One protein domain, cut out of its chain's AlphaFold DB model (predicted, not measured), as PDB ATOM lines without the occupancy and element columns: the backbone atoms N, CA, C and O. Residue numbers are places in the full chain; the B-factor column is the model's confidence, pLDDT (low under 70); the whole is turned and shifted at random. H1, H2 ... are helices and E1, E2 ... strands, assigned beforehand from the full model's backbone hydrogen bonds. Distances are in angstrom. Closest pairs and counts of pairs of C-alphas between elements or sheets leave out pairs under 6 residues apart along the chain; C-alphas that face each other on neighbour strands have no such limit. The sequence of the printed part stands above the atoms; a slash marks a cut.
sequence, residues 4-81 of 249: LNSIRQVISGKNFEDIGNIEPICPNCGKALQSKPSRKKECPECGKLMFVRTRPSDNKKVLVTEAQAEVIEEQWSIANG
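AT A GLANCE: This is residues 4 to 81 of the 249 residues of an uncharacterized protein of Methanosarcinales archaeon (UniProt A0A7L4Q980). The printed part is a rod: the short helix H1 stands crosswise at one end, loops of the unnamed stretch 12 to 48 make the other end, and between them lie the two-stranded hairpin E1 E2 and the longer helix H2, which leads back toward the end with H1. The 78 printed residues include two named helices and two named strands, in the order H1, E1, E2, H2, and the sheet E1 - E2 is antiparallel. The class is mixed, helices and strands, with under half of the residues in named elements. The whole is only just compact, close to loose, with a radius of gyration of the C-alphas of 13.5 A and spans of 41 by 20 by 18 A.

HOW THE PARTS SIT: H1, residues 4 to 11, and H2, residues 66 to 79, only just touch, with 3 pairs of C-alphas within 8 A, and of H2 residue 79 alone takes part. Their closest C-alphas, those of Ile 11 and Ala 79, are 6.2 A apart, and their lines are about perpendicular at 81 degrees. E1, residues 49 to 54, and E2, residues 61 to 64, form an antiparallel hairpin with 149 degrees between their directions; N 51 and O 64 at 3.0 A and N 62 and O 53 at 2.8 A are within hydrogen-bond range. Residues 41 to 42 pair with residues 49 to 50 of E1, antiparallel. The closest C-alphas of E1 and H2, those of Phe 51 and Glu 66, are 6.7 A apart. E2 and H2 are near each other, with 5 pairs of C-alphas within 10 A, while H1 and E2 are apart. Every O i to N i+4 pair is within hydrogen-bond range in H2; in H1 2 of 4 are.

IN THESE COORDINATES: H1 begins at C-alpha 4, (-11.711, 62.786, 9.025), and has 8 residues. E1 starts at C-alpha 49, (-32.434, 40.342, 6.764), and is 16.7 A long; E2 has 4 residues. H2 is 19.9 A long and ends at C-alpha 79, (-22.848, 64.028, 11.816).

THE WHOLE: The C-alphas of Ser 6 and Glu 45, the two farthest apart, are 42.0 A apart. The printed part has no cut. The link from H1 to E1 is long, 37 residues; E1 to E2 is short and E2 to H2 tight. Mean pLDDT of the printed part is 87.4, and residues 4 to 14 are under 70.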
ATOM      1  N   LEU A   4     -11.312  63.562   7.846       43.78
ATOM      2  CA  LEU A   4     -11.711  62.786   9.025       43.78
ATOM      3  C   LEU A   4     -11.442  63.520  10.351       43.78
ATOM      4  O   LEU A   4     -12.189  63.344  11.311       43.78
ATOM      5  N   ASN A   5     -10.398  64.353  10.420       40.06
ATOM      6  CA  ASN A   5     -10.081  65.129  11.623       40.06
ATOM      7  C   ASN A   5     -10.999  66.347  11.788       40.06
ATOM      8  O   ASN A   5     -11.313  66.705  12.919       40.06
ATOM      9  N   SER A   6     -11.472  66.940  10.689       43.09
ATOM     10  CA  SER A   6     -12.457  68.029  10.734       43.09
ATOM     11  C   SER A   6     -13.854  67.520  11.107       43.09
ATOM     12  O   SER A   6     -14.557  68.178  11.865       43.09
ATOM     13  N   ILE A   7     -14.220  66.306  10.675       50.62
ATOM     14  CA  ILE A   7     -15.451  65.622  11.109       50.62
ATOM     15  C   ILE A   7     -15.396  65.287  12.615       50.62
ATOM     16  O   ILE A   7     -16.374  65.491  13.333       50.62
ATOM     17  N   ARG A   8     -14.234  64.861  13.136       46.91
ATOM     18  CA  ARG A   8     -14.040  64.564  14.572       46.91
ATOM     19  C   ARG A   8     -14.342  65.739  15.509       46.91
ATOM     20  O   ARG A   8     -14.835  65.497  16.605       46.91
ATOM     21  N   GLN A   9     -14.060  66.980  15.105       43.91
ATOM     22  CA  GLN A   9     -14.293  68.164  15.947       43.91
ATOM     23  C   GLN A   9     -15.773  68.571  16.046       43.91
ATOM     24  O   GLN A   9     -16.147  69.229  17.010       43.91
ATOM     25  N   VAL A  10     -16.623  68.165  15.096       48.19
ATOM     26  CA  VAL A  10     -18.073  68.447  15.132       48.19
ATOM     27  C   VAL A  10     -18.842  67.343  15.872       48.19
ATOM     28  O   VAL A  10     -19.856  67.613  16.515       48.19
ATOM     29  N   ILE A  11     -18.342  66.101  15.845       52.12
ATOM     30  CA  ILE A  11     -18.960  64.951  16.531       52.12
ATOM     31  C   ILE A  11     -18.891  65.078  18.065       52.12
ATOM     32  O   ILE A  11     -19.756  64.544  18.755       52.12
ATOM     33  N   SER A  12     -17.940  65.834  18.624       47.41
ATOM     34  CA  SER A  12     -17.706  65.907  20.078       47.41
ATOM     35  C   SER A  12     -18.814  66.579  20.907       47.41
ATOM     36  O   SER A  12     -18.658  66.698  22.119       47.41
ATOM     37  N   GLY A  13     -19.912  67.030  20.290       51.25
ATOM     38  CA  GLY A  13     -21.052  67.655  20.976       51.25
ATOM     39  C   GLY A  13     -22.399  66.936  20.829       51.25
ATOM     40  O   GLY A  13     -23.379  67.397  21.408       51.25
ATOM     41  N   LYS A  14     -22.493  65.840  20.060       58.97
ATOM     42  CA  LYS A  14     -23.758  65.115  19.838       58.97
ATOM     43  C   LYS A  14     -23.638  63.672  20.328       58.97
ATOM     44  O   LYS A  14     -22.935  62.866  19.725       58.97
ATOM     45  N   ASN A  15     -24.342  63.344  21.412       77.50
ATOM     46  CA  ASN A  15     -24.448  61.975  21.918       77.50
ATOM     47  C   ASN A  15     -25.396  61.171  21.020       77.50
ATOM     48  O   ASN A  15     -26.613  61.252  21.165       77.50
ATOM     49  N   PHE A  16     -24.837  60.424  20.069       86.62
ATOM     50  CA  PHE A  16     -25.595  59.457  19.279       86.62
ATOM     51  C   PHE A  16     -25.797  58.161  20.067       86.62
ATOM     52  O   PHE A  16     -24.892  57.707  20.764       86.62
ATOM     53  N   GLU A  17     -26.976  57.557  19.937       87.62
ATOM     54  CA  GLU A  17     -27.274  56.265  20.551       87.62
ATOM     55  C   GLU A  17     -26.473  55.135  19.885       87.62
ATOM     56  O   GLU A  17     -26.410  55.025  18.655       87.62
ATOM     57  N   ASP A  18     -25.904  54.257  20.710       91.50
ATOM     58  CA  ASP A  18     -25.130  53.096  20.284       91.50
ATOM     59  C   ASP A  18     -26.038  51.922  19.880       91.50
ATOM     60  O   ASP A  18     -26.232  50.958  20.618       91.50
ATOM     61  N   ILE A  19     -26.542  51.962  18.647       92.62
ATOM     62  CA  ILE A  19     -27.508  50.980  18.127       92.62
ATOM     63  C   ILE A  19     -26.819  49.780  17.450       92.62
ATOM     64  O   ILE A  19     -25.874  49.941  16.684       92.62
ATOM     65  N   GLY A  20     -27.321  48.563  17.662       93.06
ATOM     66  CA  GLY A  20     -26.898  47.367  16.921       93.06
ATOM     67  C   GLY A  20     -25.770  46.551  17.556       93.06
ATOM     68  O   GLY A  20     -25.082  46.980  18.479       93.06
ATOM     69  N   ASN A  21     -25.570  45.343  17.024       95.12
ATOM     70  CA  ASN A  21     -24.681  44.341  17.607       95.12
ATOM     71  C   ASN A  21     -23.276  44.414  16.996       95.12
ATOM     72  O   ASN A  21     -23.091  44.227  15.789       95.12
ATOM     73  N   ILE A  22     -22.259  44.648  17.826       94.75
ATOM     74  CA  ILE A  22     -20.849  44.549  17.407       94.75
ATOM     75  C   ILE A  22     -20.470  43.078  17.203       94.75
ATOM     76  O   ILE A  22     -19.812  42.739  16.216       94.75
ATOM     77  N   GLU A  23     -20.942  42.213  18.092       95.69
ATOM     78  CA  GLU A  23     -20.726  40.773  18.027       95.69
ATOM     79  C   GLU A  23     -21.535  40.121  16.897       95.69
ATOM     80  O   GLU A  23     -22.515  40.703  16.414       95.69
ATOM     81  N   PRO A  24     -21.143  38.919  16.431       95.12
ATOM     82  CA  PRO A  24     -21.860  38.179  15.398       95.12
ATOM     83  C   PRO A  24     -23.179  37.609  15.945       95.12
ATOM     84  O   PRO A  24     -23.377  36.405  15.982       95.12
ATOM     85  N   ILE A  25     -24.096  38.471  16.377       96.69
ATOM     86  CA  ILE A  25     -25.403  38.121  16.930       96.69
ATOM     87  C   ILE A  25     -26.479  38.722  16.036       96.69
ATOM     88  O   ILE A  25     -26.439  39.910  15.703       96.69
ATOM     89  N   CYS A  26     -27.460  37.909  15.648       96.38
ATOM     90  CA  CYS A  26     -28.563  38.371  14.822       96.38
ATOM     91  C   CYS A  26     -29.356  39.480  15.544       96.38
ATOM     92  O   CYS A  26     -29.894  39.224  16.621       96.38
ATOM     93  N   PRO A  27     -29.515  40.675  14.947       96.44
ATOM     94  CA  PRO A  27     -30.269  41.775  15.552       96.44
ATOM     95  C   PRO A  27     -31.785  41.520  15.591       96.44
ATOM     96  O   PRO A  27     -32.501  42.220  16.293       96.44
ATOM     97  N   ASN A  28     -32.284  40.523  14.850       95.69
ATOM     98  CA  ASN A  28     -33.711  40.209  14.795       95.69
ATOM     99  C   ASN A  28     -34.149  39.128  15.794       95.69
ATOM    100  O   ASN A  28     -35.278  39.175  16.272       95.69
ATOM    101  N   CYS A  29     -33.312  38.115  16.046       96.00
ATOM    102  CA  CYS A  29     -33.676  36.962  16.884       96.00
ATOM    103  C   CYS A  29     -32.683  36.668  18.017       96.00
ATOM    104  O   CYS A  29     -32.904  35.733  18.778       96.00
ATOM    105  N   GLY A  30     -31.577  37.411  18.111       94.75
ATOM    106  CA  GLY A  30     -30.588  37.260  19.180       94.75
ATOM    107  C   GLY A  30     -29.694  36.019  19.088       94.75
ATOM    108  O   GLY A  30     -28.832  35.837  19.943       94.75
ATOM    109  N   LYS A  31     -29.842  35.162  18.069       95.50
ATOM    110  CA  LYS A  31     -28.981  33.978  17.914       95.50
ATOM    111  C   LYS A  31     -27.576  34.344  17.434       95.50
ATOM    112  O   LYS A  31     -27.410  35.200  16.559       95.50
ATOM    113  N   ALA A  32     -26.576  33.661  17.987       95.62
ATOM    114  CA  ALA A  32     -25.185  33.775  17.563       95.62
ATOM    115  C   ALA A  32     -24.989  33.219  16.143       95.62
ATOM    116  O   ALA A  32     -25.598  32.227  15.746       95.62
ATOM    117  N   LEU A  33     -24.128  33.873  15.375       93.94
ATOM    118  CA  LEU A  33     -23.747  33.519  14.018       93.94
ATOM    119  C   LEU A  33     -22.327  32.959  14.033       93.94
ATOM    120  O   LEU A  33     -21.469  33.429  14.776       93.94
ATOM    121  N   GLN A  34     -22.052  32.024  13.126       90.88
ATOM    122  CA  GLN A  34     -20.723  31.423  12.981       90.88
ATOM    123  C   GLN A  34     -19.635  32.458  12.633       90.88
ATOM    124  O   GLN A  34     -18.482  32.321  13.023       90.88
ATOM    125  N   SER A  35     -20.004  33.508  11.894       92.31
ATOM    126  CA  SER A  35     -19.123  34.625  11.549       92.31
ATOM    127  C   SER A  35     -19.943  35.884  11.298       92.31
ATOM    128  O   SER A  35     -21.071  35.795  10.801       92.31
ATOM    129  N   LYS A  36     -19.360  37.058  11.556       92.12
ATOM    130  CA  LYS A  36     -20.004  38.340  11.260       92.12
ATOM    131  C   LYS A  36     -20.123  38.561   9.743       92.12
ATOM    132  O   LYS A  36     -19.100  38.582   9.055       92.12
ATOM    133  N   PRO A  37     -21.337  38.780   9.209       92.75
ATOM    134  CA  PRO A  37     -21.514  39.148   7.809       92.75
ATOM    135  C   PRO A  37     -20.754  40.429   7.446       92.75
ATOM    136  O   PRO A  37     -20.744  41.400   8.201       92.75
ATOM    137  N   SER A  38     -20.150  40.451   6.257       92.25
ATOM    138  CA  SER A  38     -19.481  41.639   5.706       92.25
ATOM    139  C   SER A  38     -20.412  42.528   4.871       92.25
ATOM    140  O   SER A  38     -20.089  43.684   4.604       92.25
ATOM    141  N   ARG A  39     -21.563  41.992   4.451       93.06
ATOM    142  CA  ARG A  39     -22.604  42.646   3.644       93.06
ATOM    143  C   ARG A  39     -23.987  42.225   4.149       93.06
ATOM    144  O   ARG A  39     -24.083  41.308   4.963       93.06
ATOM    145  N   LYS A  40     -25.042  42.880   3.642       93.19
ATOM    146  CA  LYS A  40     -26.446  42.498   3.884       93.19
ATOM    147  C   LYS A  40     -26.623  40.994   3.639       93.19
ATOM    148  O   LYS A  40     -26.227  40.508   2.580       93.19
ATOM    149  N   LYS A  41     -27.182  40.274   4.615       94.94
ATOM    150  CA  LYS A  41     -27.372  38.817   4.560       94.94
ATOM    151  C   LYS A  41     -28.595  38.400   5.374       94.94
ATOM    152  O   LYS A  41     -28.865  38.990   6.415       94.94
ATOM    153  N   GLU A  42     -29.305  37.374   4.924       95.94
ATOM    154  CA  GLU A  42     -30.371  36.734   5.700       95.94
ATOM    155  C   GLU A  42     -29.800  35.931   6.872       95.94
ATOM    156  O   GLU A  42     -28.738  35.305   6.782       95.94
ATOM    157  N   CYS A  43     -30.495  35.977   8.003       95.69
ATOM    158  CA  CYS A  43     -30.168  35.146   9.145       95.69
ATOM    159  C   CYS A  43     -30.537  33.686   8.837       95.69
ATOM    160  O   CYS A  43     -31.704  33.433   8.538       95.69
ATOM    161  N   PRO A  44     -29.611  32.718   8.978       94.44
ATOM    162  CA  PRO A  44     -29.912  31.308   8.720       94.44
ATOM    163  C   PRO A  44     -30.972  30.736   9.672       94.44
ATOM    164  O   PRO A  44     -31.608  29.741   9.356       94.44
ATOM    165  N   GLU A  45     -31.180  31.375  10.823       95.25
ATOM    166  CA  GLU A  45     -32.065  30.870  11.871       95.25
ATOM    167  C   GLU A  45     -33.487  31.428  11.820       95.25
ATOM    168  O   GLU A  45     -34.428  30.753  12.224       95.25
ATOM    169  N   CYS A  46     -33.658  32.685  11.403       95.69
ATOM    170  CA  CYS A  46     -34.974  33.337  11.386       95.69
ATOM    171  C   CYS A  46     -35.387  33.857  10.007       95.69
ATOM    172  O   CYS A  46     -36.450  34.458   9.891       95.69
ATOM    173  N   GLY A  47     -34.542  33.708   8.982       94.50
ATOM    174  CA  GLY A  47     -34.791  34.184   7.616       94.50
ATOM    175  C   GLY A  47     -34.788  35.708   7.445       94.50
ATOM    176  O   GLY A  47     -34.688  36.202   6.329       94.50
ATOM    177  N   LYS A  48     -34.852  36.490   8.532       96.19
ATOM    178  CA  LYS A  48     -34.877  37.958   8.463       96.19
ATOM    179  C   LYS A  48     -33.536  38.529   8.008       96.19
ATOM    180  O   LYS A  48     -32.464  38.036   8.374       96.19
ATOM    181  N   LEU A  49     -33.603  39.620   7.251       96.12
ATOM    182  CA  LEU A  49     -32.434  40.342   6.764       96.12
ATOM    183  C   LEU A  49     -31.670  41.024   7.902       96.12
ATOM    184  O   LEU A  49     -32.248  41.636   8.800       96.12
ATOM    185  N   MET A  50     -30.346  40.930   7.832       96.31
ATOM    186  CA  MET A  50     -29.408  41.629   8.701       96.31
ATOM    187  C   MET A  50     -28.592  42.596   7.858       96.31
ATOM    188  O   MET A  50     -28.049  42.227   6.807       96.31
ATOM    189  N   PHE A  51     -28.480  43.827   8.332       96.75
ATOM    190  CA  PHE A  51     -27.743  44.882   7.662       96.75
ATOM    191  C   PHE A  51     -26.438  45.143   8.402       96.75
ATOM    192  O   PHE A  51     -26.363  45.033   9.623       96.75
ATOM    193  N   VAL A  52     -25.398  45.480   7.643       96.06
ATOM    194  CA  VAL A  52     -24.105  45.894   8.186       96.06
ATOM    195  C   VAL A  52     -23.992  47.397   7.977       96.06
ATOM    196  O   VAL A  52     -24.112  47.875   6.841       96.06
ATOM    197  N   ARG A  53     -23.781  48.142   9.060       95.81
ATOM    198  CA  ARG A  53     -23.576  49.596   9.045       95.81
ATOM    199  C   ARG A  53     -22.397  49.972   9.925       95.81
ATOM    200  O   ARG A  53     -22.038  49.221  10.824       95.81
ATOM    201  N   THR A  54     -21.787  51.114   9.644       95.19
ATOM    202  CA  THR A  54     -20.797  51.733  10.531       95.19
ATOM    203  C   THR A  54     -21.515  52.807  11.327       95.19
ATOM    204  O   THR A  54     -22.229  53.594  10.716       95.19
ATOM    205  N   ARG A  55     -21.360  52.857  12.650       93.44
ATOM    206  CA  ARG A  55     -21.995  53.903  13.467       93.44
ATOM    207  C   ARG A  55     -21.193  55.201  13.460       93.44
ATOM    208  O   ARG A  55     -19.968  55.123  13.499       93.44
ATOM    209  N   PRO A  56     -21.836  56.375  13.484       92.94
ATOM    210  CA  PRO A  56     -21.122  57.640  13.623       92.94
ATOM    211  C   PRO A  56     -20.590  57.881  15.045       92.94
ATOM    212  O   PRO A  56     -19.605  58.600  15.191       92.94
ATOM    213  N   SER A  57     -21.188  57.266  16.077       91.00
ATOM    214  CA  SER A  57     -20.766  57.416  17.481       91.00
ATOM    215  C   SER A  57     -19.335  56.927  17.722       91.00
ATOM    216  O   SER A  57     -18.515  57.637  18.300       91.00
ATOM    217  N   ASP A  58     -19.016  55.722  17.246       92.50
ATOM    218  CA  ASP A  58     -17.756  55.038  17.547       92.50
ATOM    219  C   ASP A  58     -17.048  54.443  16.322       92.50
ATOM    220  O   ASP A  58     -16.001  53.807  16.452       92.50
ATOM    221  N   ASN A  59     -17.590  54.656  15.118       91.69
ATOM    222  CA  ASN A  59     -17.082  54.105  13.860       91.69
ATOM    223  C   ASN A  59     -16.979  52.570  13.837       91.69
ATOM    224  O   ASN A  59     -16.286  52.004  12.984       91.69
ATOM    225  N   LYS A  60     -17.688  51.862  14.726       94.12
ATOM    226  CA  LYS A  60     -17.726  50.401  14.691       94.12
ATOM    227  C   LYS A  60     -18.725  49.917  13.657       94.12
ATOM    228  O   LYS A  60     -19.808  50.475  13.479       94.12
ATOM    229  N   LYS A  61     -18.365  48.819  12.988       95.56
ATOM    230  CA  LYS A  61     -19.312  48.057  12.171       95.56
ATOM    231  C   LYS A  61     -20.259  47.305  13.098       95.56
ATOM    232  O   LYS A  61     -19.784  46.587  13.973       95.56
ATOM    233  N   VAL A  62     -21.558  47.382  12.862       96.44
ATOM    234  CA  VAL A  62     -22.608  46.734  13.658       96.44
ATOM    235  C   VAL A  62     -23.586  45.981  12.762       96.44
ATOM    236  O   VAL A  62     -23.767  46.333  11.592       96.44
ATOM    237  N   LEU A  63     -24.181  44.920  13.308       97.19
ATOM    238  CA  LEU A  63     -25.329  44.235  12.730       97.19
ATOM    239  C   LEU A  63     -26.604  44.883  13.253       97.19
ATOM    240  O   LEU A  63     -26.796  44.992  14.463       97.19
ATOM    241  N   VAL A  64     -27.466  45.294  12.334       97.06
ATOM    242  CA  VAL A  64     -28.699  46.020  12.639       97.06
ATOM    243  C   VAL A  64     -29.885  45.455  11.872       97.06
ATOM    244  O   VAL A  64     -29.728  44.809  10.827       97.06
ATOM    245  N   THR A  65     -31.074  45.671  12.429       96.81
ATOM    246  CA  THR A  65     -32.334  45.537  11.687       96.81
ATOM    247  C   THR A  65     -32.454  46.652  10.641       96.81
ATOM    248  O   THR A  65     -31.626  47.562  10.594       96.81
ATOM    249  N   GLU A  66     -33.472  46.586   9.785       94.75
ATOM    250  CA  GLU A  66     -33.751  47.637   8.796       94.75
ATOM    251  C   GLU A  66     -34.069  48.983   9.464       94.75
ATOM    252  O   GLU A  66     -33.375  49.960   9.208       94.75
ATOM    253  N   ALA A  67     -34.993  48.998  10.431       94.12
ATOM    254  CA  ALA A  67     -35.345  50.202  11.188       94.12
ATOM    255  C   ALA A  67     -34.132  50.818  11.912       94.12
ATOM    256  O   ALA A  67     -33.925  52.024  11.911       94.12
ATOM    257  N   GLN A  68     -33.270  49.984  12.500       95.31
ATOM    258  CA  GLN A  68     -32.036  50.465  13.127       95.31
ATOM    259  C   GLN A  68     -31.023  51.008  12.105       95.31
ATOM    260  O   GLN A  68     -30.252  51.911  12.428       95.31
ATOM    261  N   ALA A  69     -30.996  50.461  10.885       95.31
ATOM    262  CA  ALA A  69     -30.155  50.983   9.815       95.31
ATOM    263  C   ALA A  69     -30.602  52.391   9.394       95.31
ATOM    264  O   ALA A  69     -29.738  53.244   9.210       95.31
ATOM    265  N   GLU A  70     -31.913  52.643   9.321       93.38
ATOM    266  CA  GLU A  70     -32.473  53.974   9.044       93.38
ATOM    267  C   GLU A  70     -32.080  54.991  10.121       93.38
ATOM    268  O   GLU A  70     -31.628  56.087   9.793       93.38
ATOM    269  N   VAL A  71     -32.141  54.609  11.403       94.44
ATOM    270  CA  VAL A  71     -31.691  55.489  12.496       94.44
ATOM    271  C   VAL A  71     -30.203  55.826  12.357       94.44
ATOM    272  O   VAL A  71     -29.816  56.981  12.507       94.44
ATOM    273  N   ILE A  72     -29.348  54.851  12.026       94.75
ATOM    274  CA  ILE A  72     -27.914  55.106  11.797       94.75
ATOM    275  C   ILE A  72     -27.692  56.025  10.584       94.75
ATOM    276  O   ILE A  72     -26.783  56.857  10.603       94.75
ATOM    277  N   GLU A  73     -28.490  55.889   9.525       93.75
ATOM    278  CA  GLU A  73     -28.426  56.765   8.350       93.75
ATOM    279  C   GLU A  73     -28.816  58.210   8.706       93.75
ATOM    280  O   GLU A  73     -28.097  59.144   8.337       93.75
ATOM    281  N   GLU A  74     -29.855  58.401   9.523       94.00
ATOM    282  CA  GLU A  74     -30.204  59.712  10.077       94.00
ATOM    283  C   GLU A  74     -29.072  60.271  10.957       94.00
ATOM    284  O   GLU A  74     -28.654  61.415  10.762       94.00
ATOM    285  N   GLN A  75     -28.484  59.467  11.853       93.88
ATOM    286  CA  GLN A  75     -27.338  59.892  12.671       93.88
ATOM    287  C   GLN A  75     -26.145  60.342  11.807       93.88
ATOM    288  O   GLN A  75     -25.514  61.357  12.108       93.88
ATOM    289  N   TRP A  76     -25.842  59.637  10.709       94.25
ATOM    290  CA  TRP A  76     -24.808  60.068   9.762       94.25
ATOM    291  C   TRP A  76     -25.158  61.381   9.075       94.25
ATOM    292  O   TRP A  76     -24.275  62.221   8.909       94.25
ATOM    293  N   SER A  77     -26.421  61.594   8.704       93.69
ATOM    294  CA  SER A  77     -26.850  62.872   8.127       93.69
ATOM    295  C   SER A  77     -26.633  64.032   9.110       93.69
ATOM    296  O   SER A  77     -26.164  65.103   8.726       93.69
ATOM    297  N   ILE A  78     -26.862  63.799  10.406       93.25
ATOM    298  CA  ILE A  78     -26.608  64.766  11.478       93.25
ATOM    299  C   ILE A  78     -25.108  65.010  11.659       93.25
ATOM    300  O   ILE A  78     -24.695  66.164  11.803       93.25
ATOM    301  N   ALA A  79     -24.300  63.947  11.660       91.06
ATOM    302  CA  ALA A  79     -22.848  64.028  11.816       91.06
ATOM    303  C   ALA A  79     -22.176  64.746  10.634       91.06
ATOM    304  O   ALA A  79     -21.227  65.500  10.828       91.06
ATOM    305  N   ASN A  80     -22.702  64.555   9.421       91.62
ATOM    306  CA  ASN A  80     -22.195  65.169   8.196       91.62
ATOM    307  C   ASN A  80     -22.759  66.577   7.936       91.62
ATOM    308  O   ASN A  80     -22.368  67.212   6.961       91.62
ATOM    309  N   GLY A  81     -23.677  67.071   8.778       91.44
ATOM    310  CA  GLY A  81     -24.315  68.380   8.600       91.44
ATOM    311  C   GLY A  81     -25.337  68.436   7.457       91.44
ATOM    312  O   GLY A  81     -25.704  69.520   7.023       91.44
TER     313      GLY A  81